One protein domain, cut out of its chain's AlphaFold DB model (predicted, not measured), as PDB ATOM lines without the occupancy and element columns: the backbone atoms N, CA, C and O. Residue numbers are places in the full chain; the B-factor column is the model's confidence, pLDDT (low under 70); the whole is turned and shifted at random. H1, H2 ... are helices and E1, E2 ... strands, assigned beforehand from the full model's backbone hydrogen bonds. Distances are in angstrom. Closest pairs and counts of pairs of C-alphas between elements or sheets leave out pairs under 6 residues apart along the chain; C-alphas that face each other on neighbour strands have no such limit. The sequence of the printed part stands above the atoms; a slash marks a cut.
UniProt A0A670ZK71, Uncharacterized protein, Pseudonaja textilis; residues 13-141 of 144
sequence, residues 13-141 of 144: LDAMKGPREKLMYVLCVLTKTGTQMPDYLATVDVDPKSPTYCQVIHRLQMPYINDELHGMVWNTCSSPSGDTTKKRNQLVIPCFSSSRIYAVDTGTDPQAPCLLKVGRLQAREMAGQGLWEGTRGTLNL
ATOM      1  N   LEU A  13     102.493  97.581 -14.770       79.81
ATOM      2  CA  LEU A  13     101.824  98.467 -15.727       79.81
ATOM      3  C   LEU A  13     101.969  98.005 -17.180       79.81
ATOM      4  O   LEU A  13     101.067  98.238 -17.982       79.81
ATOM      5  N   ASP A  14     103.075  97.351 -17.529       77.56
ATOM      6  CA  ASP A  14     103.273  96.826 -18.879       77.56
ATOM      7  C   ASP A  14     102.495  95.525 -19.080       77.56
ATOM      8  O   ASP A  14     101.895  95.334 -20.134       77.56
ATOM      9  N   ALA A  15     102.367  94.705 -18.030       75.81
ATOM     10  CA  ALA A  15     101.547  93.496 -18.071       75.81
ATOM     11  C   ALA A  15     100.063  93.810 -18.341       75.81
ATOM     12  O   ALA A  15      99.382  93.049 -19.024       75.81
ATOM     13  N   MET A  16      99.566  94.962 -17.872       82.69
ATOM     14  CA  MET A  16      98.199  95.423 -18.156       82.69
ATOM     15  C   MET A  16      97.960  95.778 -19.631       82.69
ATOM     16  O   MET A  16      96.808  95.814 -20.060       82.69
ATOM     17  N   LYS A  17      99.017  96.058 -20.402       83.88
ATOM     18  CA  LYS A  17      98.935  96.344 -21.845       83.88
ATOM     19  C   LYS A  17      99.004  95.076 -22.698       83.88
ATOM     20  O   LYS A  17      98.875  95.170 -23.917       83.88
ATOM     21  N   GLY A  18      99.238  93.920 -22.076       78.19
ATOM     22  CA  GLY A  18      99.313  92.640 -22.761       78.19
ATOM     23  C   GLY A  18      98.010  92.279 -23.482       78.19
ATOM     24  O   GLY A  18      96.939  92.825 -23.181       78.19
ATOM     25  N   PRO A  19      98.075  91.351 -24.448       86.94
ATOM     26  CA  PRO A  19      96.887  90.867 -25.130       86.94
ATOM     27  C   PRO A  19      95.908  90.248 -24.128       86.94
ATOM     28  O   PRO A  19      96.292  89.611 -23.148       86.94
ATOM     29  N   ARG A  20      94.610  90.410 -24.397       88.88
ATOM     30  CA  ARG A  20      93.571  89.777 -23.584       88.88
ATOM     31  C   ARG A  20      93.663  88.256 -23.713       88.88
ATOM     32  O   ARG A  20      93.678  87.731 -24.828       88.88
ATOM     33  N   GLU A  21      93.639  87.574 -22.574       90.56
ATOM     34  CA  GLU A  21      93.600  86.115 -22.525       90.56
ATOM     35  C   GLU A  21      92.345  85.559 -23.201       90.56
ATOM     36  O   GLU A  21      91.249  86.118 -23.092       90.56
ATOM     37  N   LYS A  22      92.524  84.440 -23.904       94.56
ATOM     38  CA  LYS A  22      91.462  83.758 -24.660       94.56
ATOM     39  C   LYS A  22      91.060  82.418 -24.065       94.56
ATOM     40  O   LYS A  22      89.985  81.917 -24.367       94.56
ATOM     41  N   LEU A  23      91.918  81.847 -23.225       95.75
ATOM     42  CA  LEU A  23      91.702  80.566 -22.570       95.75
ATOM     43  C   LEU A  23      91.993  80.705 -21.080       95.75
ATOM     44  O   LEU A  23      92.877  81.458 -20.676       95.75
ATOM     45  N   MET A  24      91.260  79.948 -20.273       96.06
ATOM     46  CA  MET A  24      91.448  79.863 -18.831       96.06
ATOM     47  C   MET A  24      91.506  78.397 -18.414       96.06
ATOM     48  O   MET A  24      90.614  77.616 -18.741       96.06
ATOM     49  N   TYR A  25      92.546  78.027 -17.670       96.50
ATOM     50  CA  TYR A  25      92.685  76.686 -17.112       96.50
ATOM     51  C   TYR A  25      92.219  76.674 -15.660       96.50
ATOM     52  O   TYR A  25      92.656  77.498 -14.856       96.50
ATOM     53  N   VAL A  26      91.340  75.737 -15.318       96.88
ATOM     54  CA  VAL A  26      90.722  75.640 -13.993       96.88
ATOM     55  C   VAL A  26      90.938  74.244 -13.436       96.88
ATOM     56  O   VAL A  26      90.624  73.252 -14.091       96.88
ATOM     57  N   LEU A  27      91.470  74.160 -12.216       96.12
ATOM     58  CA  LEU A  27      91.539  72.899 -11.484       96.12
ATOM     59  C   LEU A  27      90.151  72.562 -10.944       96.12
ATOM     60  O   LEU A  27      89.525  73.375 -10.266       96.12
ATOM     61  N   CYS A  28      89.681  71.358 -11.233       95.19
ATOM     62  CA  CYS A  28      88.433  70.831 -10.711       95.19
ATOM     63  C   CYS A  28      88.749  69.660  -9.783       95.19
ATOM     64  O   CYS A  28      89.150  68.585 -10.233       95.19
ATOM     65  N   VAL A  29      88.582  69.898  -8.483       93.25
ATOM     66  CA  VAL A  29      88.858  68.923  -7.426       93.25
ATOM     67  C   VAL A  29      87.582  68.155  -7.116       93.25
ATOM     68  O   VAL A  29      86.588  68.732  -6.677       93.25
ATOM     69  N   LEU A  30      87.612  66.852  -7.365       91.69
ATOM     70  CA  LEU A  30      86.538  65.910  -7.053       91.69
ATOM     71  C   LEU A  30      86.874  65.056  -5.826       91.69
ATOM     72  O   LEU A  30      85.994  64.421  -5.241       91.69
ATOM     73  N   THR A  31      88.127  65.088  -5.385       84.94
ATOM     74  CA  THR A  31      88.569  64.495  -4.124       84.94
ATOM     75  C   THR A  31      87.658  64.924  -2.964       84.94
ATOM     76  O   THR A  31      87.299  66.093  -2.839       84.94
ATOM     77  N   LYS A  32      87.259  63.970  -2.109       80.81
ATOM     78  CA  LYS A  32      86.356  64.173  -0.949       80.81
ATOM     79  C   LYS A  32      84.921  64.637  -1.281       80.81
ATOM     80  O   LYS A  32      84.150  64.880  -0.360       80.81
ATOM     81  N   THR A  33      84.505  64.670  -2.550       84.56
ATOM     82  CA  THR A  33      83.098  64.954  -2.930       84.56
ATOM     83  C   THR A  33      82.174  63.731  -2.839       84.56
ATOM     84  O   THR A  33      80.982  63.830  -3.113       84.56
ATOM     85  N   GLY A  34      82.718  62.558  -2.490       80.31
ATOM     86  CA  GLY A  34      82.003  61.275  -2.507       80.31
ATOM     87  C   GLY A  34      81.948  60.607  -3.887       80.31
ATOM     88  O   GLY A  34      81.532  59.454  -3.989       80.31
ATOM     89  N   THR A  35      82.408  61.287  -4.941       80.75
ATOM     90  CA  THR A  35      82.548  60.702  -6.280       80.75
ATOM     91  C   THR A  35      83.852  59.903  -6.393       80.75
ATOM     92  O   THR A  35      84.895  60.314  -5.892       80.75
ATOM     93  N   GLN A  36      83.809  58.744  -7.056       87.19
ATOM     94  CA  GLN A  36      84.993  57.920  -7.357       87.19
ATOM     95  C   GLN A  36      85.620  58.342  -8.696       87.19
ATOM     96  O   GLN A  36      85.922  57.509  -9.546       87.19
ATOM     97  N   MET A  37      85.738  59.653  -8.916       90.81
ATOM     98  CA  MET A  37      86.290  60.230 -10.139       90.81
ATOM     99  C   MET A  37      87.589  60.978  -9.833       90.81
ATOM    100  O   MET A  37      87.703  61.583  -8.765       90.81
ATOM    101  N   PRO A  38      88.573  60.939 -10.744       94.00
ATOM    102  CA  PRO A  38      89.793  61.704 -10.577       94.00
ATOM    103  C   PRO A  38      89.526  63.199 -10.736       94.00
ATOM    104  O   PRO A  38      88.610  63.620 -11.450       94.00
ATOM    105  N   ASP A  39      90.380  64.001 -10.112       95.50
ATOM    106  CA  ASP A  39      90.428  65.434 -10.374       95.50
ATOM    107  C   ASP A  39      90.777  65.688 -11.853       95.50
ATOM    108  O   ASP A  39      91.352  64.837 -12.542       95.50
ATOM    109  N   TYR A  40      90.443  66.868 -12.371       96.75
ATOM    110  CA  TYR A  40      90.713  67.196 -13.770       96.75
ATOM    111  C   TYR A  40      91.052  68.672 -13.973       96.75
ATOM    112  O   TYR A  40      90.703  69.534 -13.168       96.75
ATOM    113  N   LEU A  41      91.732  68.959 -15.081       97.38
ATOM    114  CA  LEU A  41      91.984  70.312 -15.564       97.38
ATOM    115  C   LEU A  41      90.942  70.656 -16.632       97.38
ATOM    116  O   LEU A  41      90.876  70.004 -17.675       97.38
ATOM    117  N   ALA A  42      90.118  71.667 -16.373       97.81
ATOM    118  CA  ALA A  42      89.179  72.211 -17.343       97.81
ATOM    119  C   ALA A  42      89.838  73.327 -18.155       97.81
ATOM    120  O   ALA A  42      90.428  74.240 -17.578       97.81
ATOM    121  N   THR A  43      89.673  73.292 -19.474       97.94
ATOM    122  CA  THR A  43      89.968  74.432 -20.346       97.94
ATOM    123  C   THR A  43      88.666  75.158 -20.644       97.94
ATOM    124  O   THR A  43      87.723  74.558 -21.165       97.94
ATOM    125  N   VAL A  44      88.612  76.440 -20.304       98.06
ATOM    126  CA  VAL A  44      87.468  77.323 -20.525       98.06
ATOM    127  C   VAL A  44      87.827  78.335 -21.599       98.06
ATOM    128  O   VAL A  44      88.876  78.977 -21.534       98.06
ATOM    129  N   ASP A  45      86.941  78.491 -22.572       97.69
ATOM    130  CA  ASP A  45      87.058  79.527 -23.587       97.69
ATOM    131  C   ASP A  45      86.508  80.855 -23.061       97.69
ATOM    132  O   ASP A  45      85.351  80.956 -22.644       97.69
ATOM    133  N   VAL A  46      87.359  81.878 -23.060       97.19
ATOM    134  CA  VAL A  46      87.044  83.217 -22.553       97.19
ATOM    135  C   VAL A  46      87.193  84.301 -23.624       97.19
ATOM    136  O   VAL A  46      87.134  85.486 -23.288       97.19
ATOM    137  N   ASP A  47      87.338  83.936 -24.907       96.44
ATOM    138  CA  ASP A  47      87.305  84.886 -26.025       96.44
ATOM    139  C   ASP A  47      85.845  85.257 -26.361       96.44
ATOM    140  O   ASP A  47      85.105  84.409 -26.860       96.44
ATOM    141  N   PRO A  48      85.401  86.518 -26.162       95.56
ATOM    142  CA  PRO A  48      84.021  86.925 -26.450       95.56
ATOM    143  C   PRO A  48      83.615  86.788 -27.921       95.56
ATOM    144  O   PRO A  48      82.434  86.890 -28.244       95.56
ATOM    145  N   LYS A  49      84.585  86.627 -28.828       96.06
ATOM    146  CA  LYS A  49      84.341  86.423 -30.261       96.06
ATOM    147  C   LYS A  49      84.192  84.947 -30.631       96.06
ATOM    148  O   LYS A  49      83.869  84.653 -31.779       96.06
ATOM    149  N   SER A  50      84.471  84.035 -29.706       95.88
ATOM    150  CA  SER A  50      84.404  82.604 -29.956       95.88
ATOM    151  C   SER A  50      82.965  82.083 -29.858       95.88
ATOM    152  O   SER A  50      82.227  82.498 -28.962       95.88
ATOM    153  N   PRO A  51      82.545  81.137 -30.720       96.75
ATOM    154  CA  PRO A  51      81.238  80.487 -30.595       96.75
ATOM    155  C   PRO A  51      81.086  79.674 -29.297       96.75
ATOM    156  O   PRO A  51      79.966  79.419 -28.862       96.75
ATOM    157  N   THR A  52      82.198  79.280 -28.670       97.06
ATOM    158  CA  THR A  52      82.238  78.530 -27.406       97.06
ATOM    159  C   THR A  52      82.526  79.412 -26.192       97.06
ATOM    160  O   THR A  52      82.872  78.899 -25.131       97.06
ATOM    161  N   TYR A  53      82.358  80.734 -26.314       96.88
ATOM    162  CA  TYR A  53      82.576  81.674 -25.213       96.88
ATOM    163  C   TYR A  53      81.839  81.254 -23.928       96.88
ATOM    164  O   TYR A  53      80.656  80.907 -23.958       96.88
ATOM    165  N   CYS A  54      82.547  81.306 -22.794       95.88
ATOM    166  CA  CYS A  54      82.090  80.892 -21.464       95.88
ATOM    167  C   CYS A  54      81.751  79.398 -21.326       95.88
ATOM    168  O   CYS A  54      81.005  79.018 -20.420       95.88
ATOM    169  N   GLN A  55      82.304  78.536 -22.182       97.69
ATOM    170  CA  GLN A  55      82.105  77.087 -22.103       97.69
ATOM    171  C   GLN A  55      83.396  76.350 -21.745       97.69
ATOM    172  O   GLN A  55      84.503  76.777 -22.074       97.69
ATOM    173  N   VAL A  56      83.237  75.202 -21.080       97.88
ATOM    174  CA  VAL A  56      84.322  74.233 -20.892       97.88
ATOM    175  C   VAL A  56      84.510  73.487 -22.209       97.88
ATOM    176  O   VAL A  56      83.673  72.662 -22.570       97.88
ATOM    177  N   ILE A  57      85.602  73.775 -22.909       97.75
ATOM    178  CA  ILE A  57      85.909  73.199 -24.224       97.75
ATOM    179  C   ILE A  57      86.719  71.903 -24.129       97.75
ATOM    180  O   ILE A  57      86.691  71.091 -25.048       97.75
ATOM    181  N   HIS A  58      87.410  71.676 -23.007       98.12
ATOM    182  CA  HIS A  58      88.190  70.462 -22.787       98.12
ATOM    183  C   HIS A  58      88.274  70.103 -21.302       98.12
ATOM    184  O   HIS A  58      88.248  70.974 -20.429       98.12
ATOM    185  N   ARG A  59      88.389  68.803 -21.014       97.88
ATOM    186  CA  ARG A  59      88.618  68.265 -19.670       97.88
ATOM    187  C   ARG A  59      89.739  67.234 -19.729       97.88
ATOM    188  O   ARG A  59      89.533  66.131 -20.224       97.88
ATOM    189  N   LEU A  60      90.900  67.577 -19.184       97.38
ATOM    190  CA  LEU A  60      92.003  66.640 -18.993       97.38
ATOM    191  C   LEU A  60      91.847  65.960 -17.630       97.38
ATOM    192  O   LEU A  60      92.180  66.552 -16.601       97.38
ATOM    193  N   GLN A  61      91.320  64.737 -17.619       96.31
ATOM    194  CA  GLN A  61      91.208  63.936 -16.397       96.31
ATOM    195  C   GLN A  61      92.575  63.425 -15.946       96.31
ATOM    196  O   GLN A  61      93.364  62.936 -16.757       96.31
ATOM    197  N   MET A  62      92.851  63.527 -14.646       95.50
ATOM    198  CA  MET A  62      94.081  62.994 -14.075       95.50
ATOM    199  C   MET A  62      93.999  61.470 -13.936       95.50
ATOM    200  O   MET A  62      92.917  60.909 -13.764       95.50
ATOM    201  N   PRO A  63      95.137  60.766 -14.004       94.44
ATOM    202  CA  PRO A  63      95.140  59.307 -14.008       94.44
ATOM    203  C   PRO A  63      94.822  58.668 -12.649       94.44
ATOM    204  O   PRO A  63      94.611  57.457 -12.593       94.44
ATOM    205  N   TYR A  64      94.809  59.432 -11.551       93.50
ATOM    206  CA  TYR A  64      94.613  58.892 -10.206       93.50
ATOM    207  C   TYR A  64      93.541  59.664  -9.430       93.50
ATOM    208  O   TYR A  64      93.301  60.849  -9.645       93.50
ATOM    209  N   ILE A  65      92.869  58.944  -8.533       92.50
ATOM    210  CA  ILE A  65      91.803  59.461  -7.670       92.50
ATOM    211  C   ILE A  65      92.423  59.906  -6.338       92.50
ATOM    212  O   ILE A  65      93.402  59.308  -5.884       92.50
ATOM    213  N   ASN A  66      91.817  60.905  -5.691       88.19
ATOM    214  CA  ASN A  66      92.224  61.445  -4.387       88.19
ATOM    215  C   ASN A  66      93.602  62.127  -4.376       88.19
ATOM    216  O   ASN A  66      94.311  62.078  -3.373       88.19
ATOM    217  N   ASP A  67      94.000  62.753  -5.486       89.69
ATOM    218  CA  ASP A  67      95.241  63.530  -5.531       89.69
ATOM    219  C   ASP A  67      95.104  64.917  -4.895       89.69
ATOM    220  O   ASP A  67      96.079  65.415  -4.329       89.69
ATOM    221  N   GLU A  68      93.908  65.509  -4.933       89.19
ATOM    222  CA  GLU A  68      93.624  66.858  -4.442       89.19
ATOM    223  C   GLU A  68      94.522  67.897  -5.131       89.19
ATOM    224  O   GLU A  68      95.492  68.407  -4.556       89.19
ATOM    225  N   LEU A  69      94.220  68.183  -6.406       90.75
ATOM    226  CA  LEU A  69      94.902  69.241  -7.165       90.75
ATOM    227  C   LEU A  69      94.758  70.577  -6.424       90.75
ATOM    228  O   LEU A  69      93.648  71.063  -6.232       90.75
ATOM    229  N   HIS A  70      95.874  71.182  -6.019       84.00
ATOM    230  CA  HIS A  70      95.828  72.328  -5.104       84.00
ATOM    231  C   HIS A  70      96.160  73.658  -5.786       84.00
ATOM    232  O   HIS A  70      95.484  74.664  -5.589       84.00
ATOM    233  N   GLY A  71      97.211  73.678  -6.602       85.44
ATOM    234  CA  GLY A  71      97.639  74.866  -7.332       85.44
ATOM    235  C   GLY A  71      98.222  74.492  -8.684       85.44
ATOM    236  O   GLY A  71      98.527  73.330  -8.934       85.44
ATOM    237  N   MET A  72      98.379  75.482  -9.559       88.31
ATOM    238  CA  MET A  72      99.098  75.324 -10.819       88.31
ATOM    239  C   MET A  72     100.093  76.465 -10.987       88.31
ATOM    240  O   MET A  72      99.806  77.609 -10.629       88.31
ATOM    241  N   VAL A  73     101.259  76.152 -11.537       86.12
ATOM    242  CA  VAL A  73     102.300  77.130 -11.857       86.12
ATOM    243  C   VAL A  73     102.809  76.852 -13.264       86.12
ATOM    244  O   VAL A  73     102.831  75.711 -13.716       86.12
ATOM    245  N   TRP A  74     103.210  77.898 -13.971       84.94
ATOM    246  CA  TRP A  74     103.832  77.767 -15.282       84.94
ATOM    247  C   TRP A  74     105.297  77.349 -15.154       84.94
ATOM    248  O   TRP A  74     105.993  77.807 -14.249       84.94
ATOM    249  N   ASN A  75     105.776  76.507 -16.072       77.94
ATOM    250  CA  ASN A  75     107.176  76.066 -16.126       77.94
ATOM    251  C   ASN A  75     108.173  77.229 -16.200       77.94
ATOM    252  O   ASN A  75     109.288  77.129 -15.691       77.94
ATOM    253  N   THR A  76     107.764  78.332 -16.819       69.69
ATOM    254  CA  THR A  76     108.534  79.567 -16.888       69.69
ATOM    255  C   THR A  76     107.656  80.717 -16.399       69.69
ATOM    256  O   THR A  76     106.511  80.893 -16.828       69.69
ATOM    257  N   CYS A  77     108.174  81.487 -15.443       58.47
ATOM    258  CA  CYS A  77     107.575  82.748 -15.021       58.47
ATOM    259  C   CYS A  77     108.349  83.914 -15.644       58.47
ATOM    260  O   CYS A  77     109.411  83.715 -16.228       58.47
ATOM    261  N   SER A  78     107.798  85.123 -15.547       51.69
ATOM    262  CA  SER A  78     108.425  86.366 -15.998       51.69
ATOM    263  C   SER A  78     109.711  86.641 -15.207       51.69
ATOM    264  O   SER A  78     109.706  87.416 -14.251       51.69
ATOM    265  N   SER A  79     110.809  85.972 -15.552       49.62
ATOM    266  CA  SER A  79     112.137  86.290 -15.044       49.62
ATOM    267  C   SER A  79     112.875  87.161 -16.068       49.62
ATOM    268  O   SER A  79     112.820  86.893 -17.268       49.62
ATOM    269  N   PRO A  80     113.610  88.194 -15.625       46.62
ATOM    270  CA  PRO A  80     114.410  89.048 -16.508       46.62
ATOM    271  C   PRO A  80     115.642  88.333 -17.094       46.62
ATOM    272  O   PRO A  80     116.439  88.944 -17.801       46.62
ATOM    273  N   SER A  81     115.832  87.043 -16.801       52.16
ATOM    274  CA  SER A  81     116.857  86.215 -17.427       52.16
ATOM    275  C   SER A  81     116.462  85.983 -18.886       52.16
ATOM    276  O   SER A  81     115.610  85.138 -19.154       52.16
ATOM    277  N   GLY A  82     117.049  86.759 -19.800       45.38
ATOM    278  CA  GLY A  82     116.778  86.801 -21.243       45.38
ATOM    279  C   GLY A  82     117.102  85.527 -22.033       45.38
ATOM    280  O   GLY A  82     117.638  85.601 -23.135       45.38
ATOM    281  N   ASP A  83     116.790  84.359 -21.482       55.50
ATOM    282  CA  ASP A  83     116.859  83.086 -22.179       55.50
ATOM    283  C   ASP A  83     115.590  82.906 -23.025       55.50
ATOM    284  O   ASP A  83     114.574  82.364 -22.588       55.50
ATOM    285  N   THR A  84     115.650  83.412 -24.256       56.09
ATOM    286  CA  THR A  84     114.557  83.401 -25.245       56.09
ATOM    287  C   THR A  84     114.157  81.995 -25.702       56.09
ATOM    288  O   THR A  84     113.155  81.830 -26.401       56.09
ATOM    289  N   THR A  85     114.907  80.965 -25.300       60.91
ATOM    290  CA  THR A  85     114.591  79.564 -25.595       60.91
ATOM    291  C   THR A  85     113.463  79.015 -24.717       60.91
ATOM    292  O   THR A  85     112.774  78.066 -25.105       60.91
ATOM    293  N   LYS A  86     113.225  79.628 -23.551       63.56
ATOM    294  CA  LYS A  86     112.240  79.189 -22.560       63.56
ATOM    295  C   LYS A  86     110.841  79.709 -22.911       63.56
ATOM    296  O   LYS A  86     110.578  80.907 -22.876       63.56
ATOM    297  N   LYS A  87     109.912  78.798 -23.218       69.12
ATOM    298  CA  LYS A  87     108.510  79.117 -23.543       69.12
ATOM    299  C   LYS A  87     107.576  78.738 -22.395       69.12
ATOM    300  O   LYS A  87     107.735  77.684 -21.786       69.12
ATOM    301  N   ARG A  88     106.565  79.579 -22.154       77.56
ATOM    302  CA  ARG A  88     105.460  79.322 -21.219       77.56
ATOM    303  C   ARG A  88     104.459  78.362 -21.862       77.56
ATOM    304  O   ARG A  88     103.458  78.782 -22.435       77.56
ATOM    305  N   ASN A  89     104.790  77.078 -21.853       84.50
ATOM    306  CA  ASN A  89     104.057  76.042 -22.581       84.50
ATOM    307  C   ASN A  89     103.710  74.819 -21.730       84.50
ATOM    308  O   ASN A  89     103.116  73.881 -22.252       84.50
ATOM    309  N   GLN A  90     104.082  74.808 -20.450       87.44
ATOM    310  CA  GLN A  90     103.784  73.696 -19.559       87.44
ATOM    311  C   GLN A  90     103.222  74.195 -18.232       87.44
ATOM    312  O   GLN A  90     103.718  75.160 -17.644       87.44
ATOM    313  N   LEU A  91     102.208  73.488 -17.745       90.00
ATOM    314  CA  LEU A  91     101.647  73.652 -16.413       90.00
ATOM    315  C   LEU A  91     102.210  72.576 -15.488       90.00
ATOM    316  O   LEU A  91     102.205  71.389 -15.811       90.00
ATOM    317  N   VAL A  92     102.666  73.002 -14.318       90.50
ATOM    318  CA  VAL A  92     103.111  72.151 -13.218       90.50
ATOM    319  C   VAL A  92     102.046  72.201 -12.131       90.50
ATOM    320  O   VAL A  92     101.768  73.265 -11.575       90.50
ATOM    321  N   ILE A  93     101.438  71.055 -11.839       92.31
ATOM    322  CA  ILE A  93     100.296  70.935 -10.931       92.31
ATOM    323  C   ILE A  93     100.681  69.993  -9.780       92.31
ATOM    324  O   ILE A  93     100.663  68.768  -9.953       92.31
ATOM    325  N   PRO A  94     101.082  70.526  -8.612       90.94
ATOM    326  CA  PRO A  94     101.272  69.726  -7.409       90.94
ATOM    327  C   PRO A  94      99.942  69.243  -6.814       90.94
ATOM    328  O   PRO A  94      98.926  69.942  -6.825       90.94
ATOM    329  N   CYS A  95      99.993  68.040  -6.248       89.12
ATOM    330  CA  CYS A  95      98.877  67.353  -5.606       89.12
ATOM    331  C   CYS A  95      99.098  67.312  -4.094       89.12
ATOM    332  O   CYS A  95     100.143  66.834  -3.640       89.12
ATOM    333  N   PHE A  96      98.126  67.792  -3.318       85.38
ATOM    334  CA  PHE A  96      98.270  67.906  -1.866       85.38
ATOM    335  C   PHE A  96      98.209  66.543  -1.169       85.38
ATOM    336  O   PHE A  96      99.057  66.235  -0.336       85.38
ATOM    337  N   SER A  97      97.253  65.691  -1.547       86.25
ATOM    338  CA  SER A  97      96.993  64.431  -0.838       86.25
ATOM    339  C   SER A  97      97.974  63.303  -1.191       86.25
ATOM    340  O   SER A  97      98.177  62.390  -0.392       86.25
ATOM    341  N   SER A  98      98.603  63.339  -2.370       86.50
ATOM    342  CA  SER A  98      99.400  62.211  -2.889       86.50
ATOM    343  C   SER A  98     100.890  62.490  -3.093       86.50
ATOM    344  O   SER A  98     101.636  61.583  -3.482       86.50
ATOM    345  N   SER A  99     101.328  63.735  -2.880       85.88
ATOM    346  CA  SER A  99     102.690  64.205  -3.179       85.88
ATOM    347  C   SER A  99     103.117  63.999  -4.644       85.88
ATOM    348  O   SER A  99     104.314  63.958  -4.953       85.88
ATOM    349  N   ARG A 100     102.154  63.838  -5.562       89.69
ATOM    350  CA  ARG A 100     102.403  63.773  -7.006       89.69
ATOM    351  C   ARG A 100     102.528  65.167  -7.608       89.69
ATOM    352  O   ARG A 100     101.996  66.145  -7.089       89.69
ATOM    353  N   ILE A 101     103.210  65.229  -8.743       90.19
ATOM    354  CA  ILE A 101     103.258  66.397  -9.614       90.19
ATOM    355  C   ILE A 101     102.877  65.965 -11.019       90.19
ATOM    356  O   ILE A 101     103.439  65.006 -11.559       90.19
ATOM    357  N   TYR A 102     101.965  66.723 -11.616       92.38
ATOM    358  CA  TYR A 102     101.616  66.616 -13.022       92.38
ATOM    359  C   TYR A 102     102.301  67.710 -13.824       92.38
ATOM    360  O   TYR A 102     102.180  68.890 -13.502       92.38
ATOM    361  N   ALA A 103     103.005  67.308 -14.877       91.94
ATOM    362  CA  ALA A 103     103.422  68.203 -15.943       91.94
ATOM    363  C   ALA A 103     102.433  68.048 -17.101       91.94
ATOM    364  O   ALA A 103     102.253  66.946 -17.623       91.94
ATOM    365  N   VAL A 104     101.792  69.144 -17.487       92.62
ATOM    366  CA  VAL A 104     100.780  69.208 -18.545       92.62
ATOM    367  C   VAL A 104     101.307  70.101 -19.658       92.62
ATOM    368  O   VAL A 104     101.757  71.212 -19.390       92.62
ATOM    369  N   ASP A 105     101.258  69.624 -20.897       92.62
ATOM    370  CA  ASP A 105     101.562  70.425 -22.074       92.62
ATOM    371  C   ASP A 105     100.360  71.275 -22.460       92.62
ATOM    372  O   ASP A 105      99.245  70.773 -22.603       92.62
ATOM    373  N   THR A 106     100.616  72.554 -22.684       92.56
ATOM    374  CA  THR A 106      99.684  73.492 -23.313       92.56
ATOM    375  C   THR A 106     100.290  74.104 -24.578       92.56
ATOM    376  O   THR A 106      99.721  75.038 -25.141       92.56
ATOM    377  N   GLY A 107     101.490  73.670 -24.982       89.38
ATOM    378  CA  GLY A 107     102.214  74.191 -26.135       89.38
ATOM    379  C   GLY A 107     101.732  73.610 -27.456       89.38
ATOM    380  O   GLY A 107     101.607  74.365 -28.420       89.38
ATOM    381  N   THR A 108     101.466  72.299 -27.497       90.62
ATOM    382  CA  THR A 108     101.014  71.602 -28.714       90.62
ATOM    383  C   THR A 108      99.602  72.026 -29.100       90.62
ATOM    384  O   THR A 108      99.381  72.472 -30.224       90.62
ATOM    385  N   ASP A 109      98.663  71.942 -28.155       93.88
ATOM    386  CA  ASP A 109      97.293  72.428 -28.313       93.88
ATOM    387  C   ASP A 109      96.820  73.110 -27.012       93.88
ATOM    388  O   ASP A 109      96.525  72.434 -26.024       93.88
ATOM    389  N   PRO A 110      96.737  74.453 -26.983       93.44
ATOM    390  CA  PRO A 110      96.223  75.178 -25.824       93.44
ATOM    391  C   PRO A 110      94.747  74.877 -25.509       93.44
ATOM    392  O   PRO A 110      94.323  74.993 -24.361       93.44
ATOM    393  N   GLN A 111      93.931  74.519 -26.507       95.50
ATOM    394  CA  GLN A 111      92.512  74.220 -26.293       95.50
ATOM    395  C   GLN A 111      92.315  72.826 -25.694       95.50
ATOM    396  O   GLN A 111      91.422  72.650 -24.864       95.50
ATOM    397  N   ALA A 112      93.192  71.879 -26.033       96.12
ATOM    398  CA  ALA A 112      93.196  70.518 -25.507       96.12
ATOM    399  C   ALA A 112      94.553  70.131 -24.874       96.12
ATOM    400  O   ALA A 112      95.314  69.356 -25.458       96.12
ATOM    401  N   PRO A 113      94.859  70.628 -23.657       95.88
ATOM    402  CA  PRO A 113      96.078  70.265 -22.944       95.88
ATOM    403  C   PRO A 113      96.195  68.762 -22.711       95.88
ATOM    404  O   PRO A 113      95.200  68.090 -22.425       95.88
ATOM    405  N   CYS A 114      97.422  68.248 -22.727       95.44
ATOM    406  CA  CYS A 114      97.689  66.828 -22.532       95.44
ATOM    407  C   CYS A 114      98.705  66.575 -21.416       95.44
ATOM    408  O   CYS A 114      99.558  67.402 -21.096       95.44
ATOM    409  N   LEU A 115      98.599  65.411 -20.780       94.31
ATOM    410  CA  LEU A 115      99.497  65.034 -19.699       94.31
ATOM    411  C   LEU A 115     100.850  64.583 -20.267       94.31
ATOM    412  O   LEU A 115     100.913  63.590 -20.987       94.31
ATOM    413  N   LEU A 116     101.933  65.278 -19.909       90.19
ATOM    414  CA  LEU A 116     103.296  64.926 -20.328       90.19
ATOM    415  C   LEU A 116     103.934  63.904 -19.400       90.19
ATOM    416  O   LEU A 116     104.535  62.926 -19.839       90.19
ATOM    417  N   LYS A 117     103.881  64.185 -18.096       88.38
ATOM    418  CA  LYS A 117     104.609  63.409 -17.098       88.38
ATOM    419  C   LYS A 117     103.898  63.443 -15.761       88.38
ATOM    420  O   LYS A 117     103.354  64.465 -15.347       88.38
ATOM    421  N   VAL A 118     103.986  62.317 -15.066       90.88
ATOM    422  CA  VAL A 118     103.622  62.188 -13.658       90.88
ATOM    423  C   VAL A 118     104.886  61.871 -12.874       90.88
ATOM    424  O   VAL A 118     105.605  60.931 -13.212       90.88
ATOM    425  N   GLY A 119     105.161  62.646 -11.832       84.31
ATOM    426  CA  GLY A 119     106.233  62.381 -10.877       84.31
ATOM    427  C   GLY A 119     105.699  62.324  -9.451       84.31
ATOM    428  O   GLY A 119     104.596  62.794  -9.175       84.31
ATOM    429  N   ARG A 120     106.488  61.771  -8.532       79.44
ATOM    430  CA  ARG A 120     106.336  62.040  -7.097       79.44
ATOM    431  C   ARG A 120     107.444  62.980  -6.671       79.44
ATOM    432  O   ARG A 120     108.560  62.885  -7.174       79.44
ATOM    433  N   LEU A 121     107.143  63.861  -5.731       60.59
ATOM    434  CA  LEU A 121     108.170  64.657  -5.085       60.59
ATOM    435  C   LEU A 121     109.098  63.745  -4.278       60.59
ATOM    436  O   LEU A 121     108.715  63.210  -3.240       60.59
ATOM    437  N   GLN A 122     110.343  63.616  -4.729       53.25
ATOM    438  CA  GLN A 122     111.481  63.518  -3.823       53.25
ATOM    439  C   GLN A 122     112.242  64.841  -3.895       53.25
ATOM    440  O   GLN A 122     112.512  65.343  -4.986       53.25
ATOM    441  N   ALA A 123     112.609  65.406  -2.740       44.12
ATOM    442  CA  ALA A 123     113.223  66.737  -2.631       44.12
ATOM    443  C   ALA A 123     114.436  66.959  -3.566       44.12
ATOM    444  O   ALA A 123     114.699  68.077  -3.997       44.12
ATOM    445  N   ARG A 124     115.147  65.885  -3.931       42.06
ATOM    446  CA  ARG A 124     116.346  65.899  -4.784       42.06
ATOM    447  C   ARG A 124     116.091  65.961  -6.299       42.06
ATOM    448  O   ARG A 124     116.980  66.375  -7.032       42.06
ATOM    449  N   GLU A 125     114.919  65.560  -6.793       45.03
ATOM    450  CA  GLU A 125     114.674  65.425  -8.245       45.03
ATOM    451  C   GLU A 125     114.169  66.720  -8.903       45.03
ATOM    452  O   GLU A 125     114.381  66.930 -10.098       45.03
ATOM    453  N   MET A 126     113.578  67.628  -8.121       45.03
ATOM    454  CA  MET A 126     113.051  68.914  -8.606       45.03
ATOM    455  C   MET A 126     114.149  69.868  -9.097       45.03
ATOM    456  O   MET A 126     113.927  70.634 -10.033       45.03
ATOM    457  N   ALA A 127     115.349  69.793  -8.515       40.41
ATOM    458  CA  ALA A 127     116.488  70.624  -8.904       40.41
ATOM    459  C   ALA A 127     117.132  70.186 -10.235       40.41
ATOM    460  O   ALA A 127     117.702  71.011 -10.942       40.41
ATOM    461  N   GLY A 128     117.024  68.902 -10.600       40.66
ATOM    462  CA  GLY A 128     117.690  68.339 -11.781       40.66
ATOM    463  C   GLY A 128     116.931  68.502 -13.102       40.66
ATOM    464  O   GLY A 128     117.524  68.320 -14.158       40.66
ATOM    465  N   GLN A 129     115.633  68.832 -13.069       46.88
ATOM    466  CA  GLN A 129     114.768  68.838 -14.265       46.88
ATOM    467  C   GLN A 129     114.461  70.240 -14.821       46.88
ATOM    468  O   GLN A 129     113.614  70.369 -15.698       46.88
ATOM    469  N   GLY A 130     115.107  71.303 -14.324       42.12
ATOM    470  CA  GLY A 130     114.906  72.668 -14.841       42.12
ATOM    471  C   GLY A 130     113.524  73.284 -14.555       42.12
ATOM    472  O   GLY A 130     113.262  74.405 -14.971       42.12
ATOM    473  N   LEU A 131     112.666  72.597 -13.793       45.28
ATOM    474  CA  LEU A 131     111.327  73.043 -13.369       45.28
ATOM    475  C   LEU A 131     111.357  74.008 -12.158       45.28
ATOM    476  O   LEU A 131     110.314  74.387 -11.639       45.28
ATOM    477  N   TRP A 132     112.552  74.365 -11.675       47.75
ATOM    478  CA  TRP A 132     112.803  74.939 -10.346       47.75
ATOM    479  C   TRP A 132     112.701  76.471 -10.257       47.75
ATOM    480  O   TRP A 132     112.457  77.009  -9.175       47.75
ATOM    481  N   GLU A 133     112.903  77.205 -11.355       44.09
ATOM    482  CA  GLU A 133     113.096  78.664 -11.262       44.09
ATOM    483  C   GLU A 133     111.809  79.427 -10.900       44.09
ATOM    484  O   GLU A 133     111.880  80.390 -10.137       44.09
ATOM    485  N   GLY A 134     110.633  78.963 -11.342       40.66
ATOM    486  CA  GLY A 134     109.345  79.623 -11.077       40.66
ATOM    487  C   GLY A 134     108.640  79.223  -9.772       40.66
ATOM    488  O   GLY A 134     107.730  79.921  -9.333       40.66
ATOM    489  N   THR A 135     109.045  78.123  -9.127       41.41
ATOM    490  CA  THR A 135     108.315  77.509  -7.997       41.41
ATOM    491  C   THR A 135     108.869  77.836  -6.606       41.41
ATOM    492  O   THR A 135     108.269  77.428  -5.610       41.41
ATOM    493  N   ARG A 136     109.985  78.579  -6.496       40.91
ATOM    494  CA  ARG A 136     110.636  78.872  -5.196       40.91
ATOM    495  C   ARG A 136     109.712  79.568  -4.192       40.91
ATOM    496  O   ARG A 136     109.792  79.284  -3.004       40.91
ATOM    497  N   GLY A 137     108.833  80.458  -4.654       37.34
ATOM    498  CA  GLY A 137     107.924  81.193  -3.766       37.34
ATOM    499  C   GLY A 137     106.786  80.336  -3.205       37.34
ATOM    500  O   GLY A 137     106.381  80.521  -2.065       37.34
ATOM    501  N   THR A 138     106.283  79.381  -3.990       37.75
ATOM    502  CA  THR A 138     105.070  78.616  -3.657       37.75
ATOM    503  C   THR A 138     105.377  77.329  -2.890       37.75
ATOM    504  O   THR A 138     104.578  76.910  -2.061       37.75
ATOM    505  N   LEU A 139     106.543  76.710  -3.119       38.12
ATOM    506  CA  LEU A 139     106.953  75.483  -2.418       38.12
ATOM    507  C   LEU A 139     107.511  75.745  -1.010       38.12
ATOM    508  O   LEU A 139     107.296  74.918  -0.131       38.12
ATOM    509  N   ASN A 140     108.132  76.905  -0.761       34.53
ATOM    510  CA  ASN A 140     108.593  77.293   0.583       34.53
ATOM    511  C   ASN A 140     107.442  77.525   1.584       34.53
ATOM    512  O   ASN A 140     107.689  77.650   2.776       34.53
ATOM    513  N   LEU A 141     106.192  77.594   1.115       33.84
ATOM    514  CA  LEU A 141     104.993  77.660   1.958       33.84
ATOM    515  C   LEU A 141     104.376  76.276   2.235       33.84
ATOM    516  O   LEU A 141     103.454  76.176   3.039       33.84
TER     517      LEU A 141
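AT A GLANCE: This is residues 13 to 141 of the 144 residues of an uncharacterized protein of Pseudonaja textilis (UniProt A0A670ZK71). Two small three-stranded sheets stand partly face to face, with little regular structure around them; residues 13 to 19 and 80 to 85 stick out. The 129 printed residues hold E1 to E6, then H1: mostly strand, with 40 residues in named elements. Each sheet, E1-E2-E3 and E4-E5-E6, is an antiparallel meander, strands following one another as neighbours. The whole is compact, radius of gyration of the C-alphas 15.7 A, spanning 38 by 38 by 26 A.

IN THESE COORDINATES: E1, residues 23 to 28, begins at C-alpha (91.702, 80.566, -22.570). E2 is 40 to 45, 16.2 A; E3 56 to 61; E4 90 to 94; E5 100 to 105, 16.5 A; E6 114 to 120, 18.3 A. H1, 136 to 139, ends at C-alpha (106.953, 75.483, -2.418).

HOW THE PARTS SIT: Within hydrogen-bond range are N 26 and O 42 of hairpin E1-E2, 2.9 A; N 43 and O 58 of E2-E3, 2.9 A; N 93 and O 102 of E4-E5, 2.8 A; N 103 and O 117 of E5-E6, 2.9 A. The closest C-alphas of E3 and E6, Leu 60 and Cys 114, are 6.7 A apart. H1 is not on either sheet and is too short for an O i to N i+4 pair.

THE WHOLE: The printed part has no cut. Links E1 to E2, E3 to E4 and E6 to H1 are long. Residues 76 to 87 and 121 to 141 have pLDDT under 70.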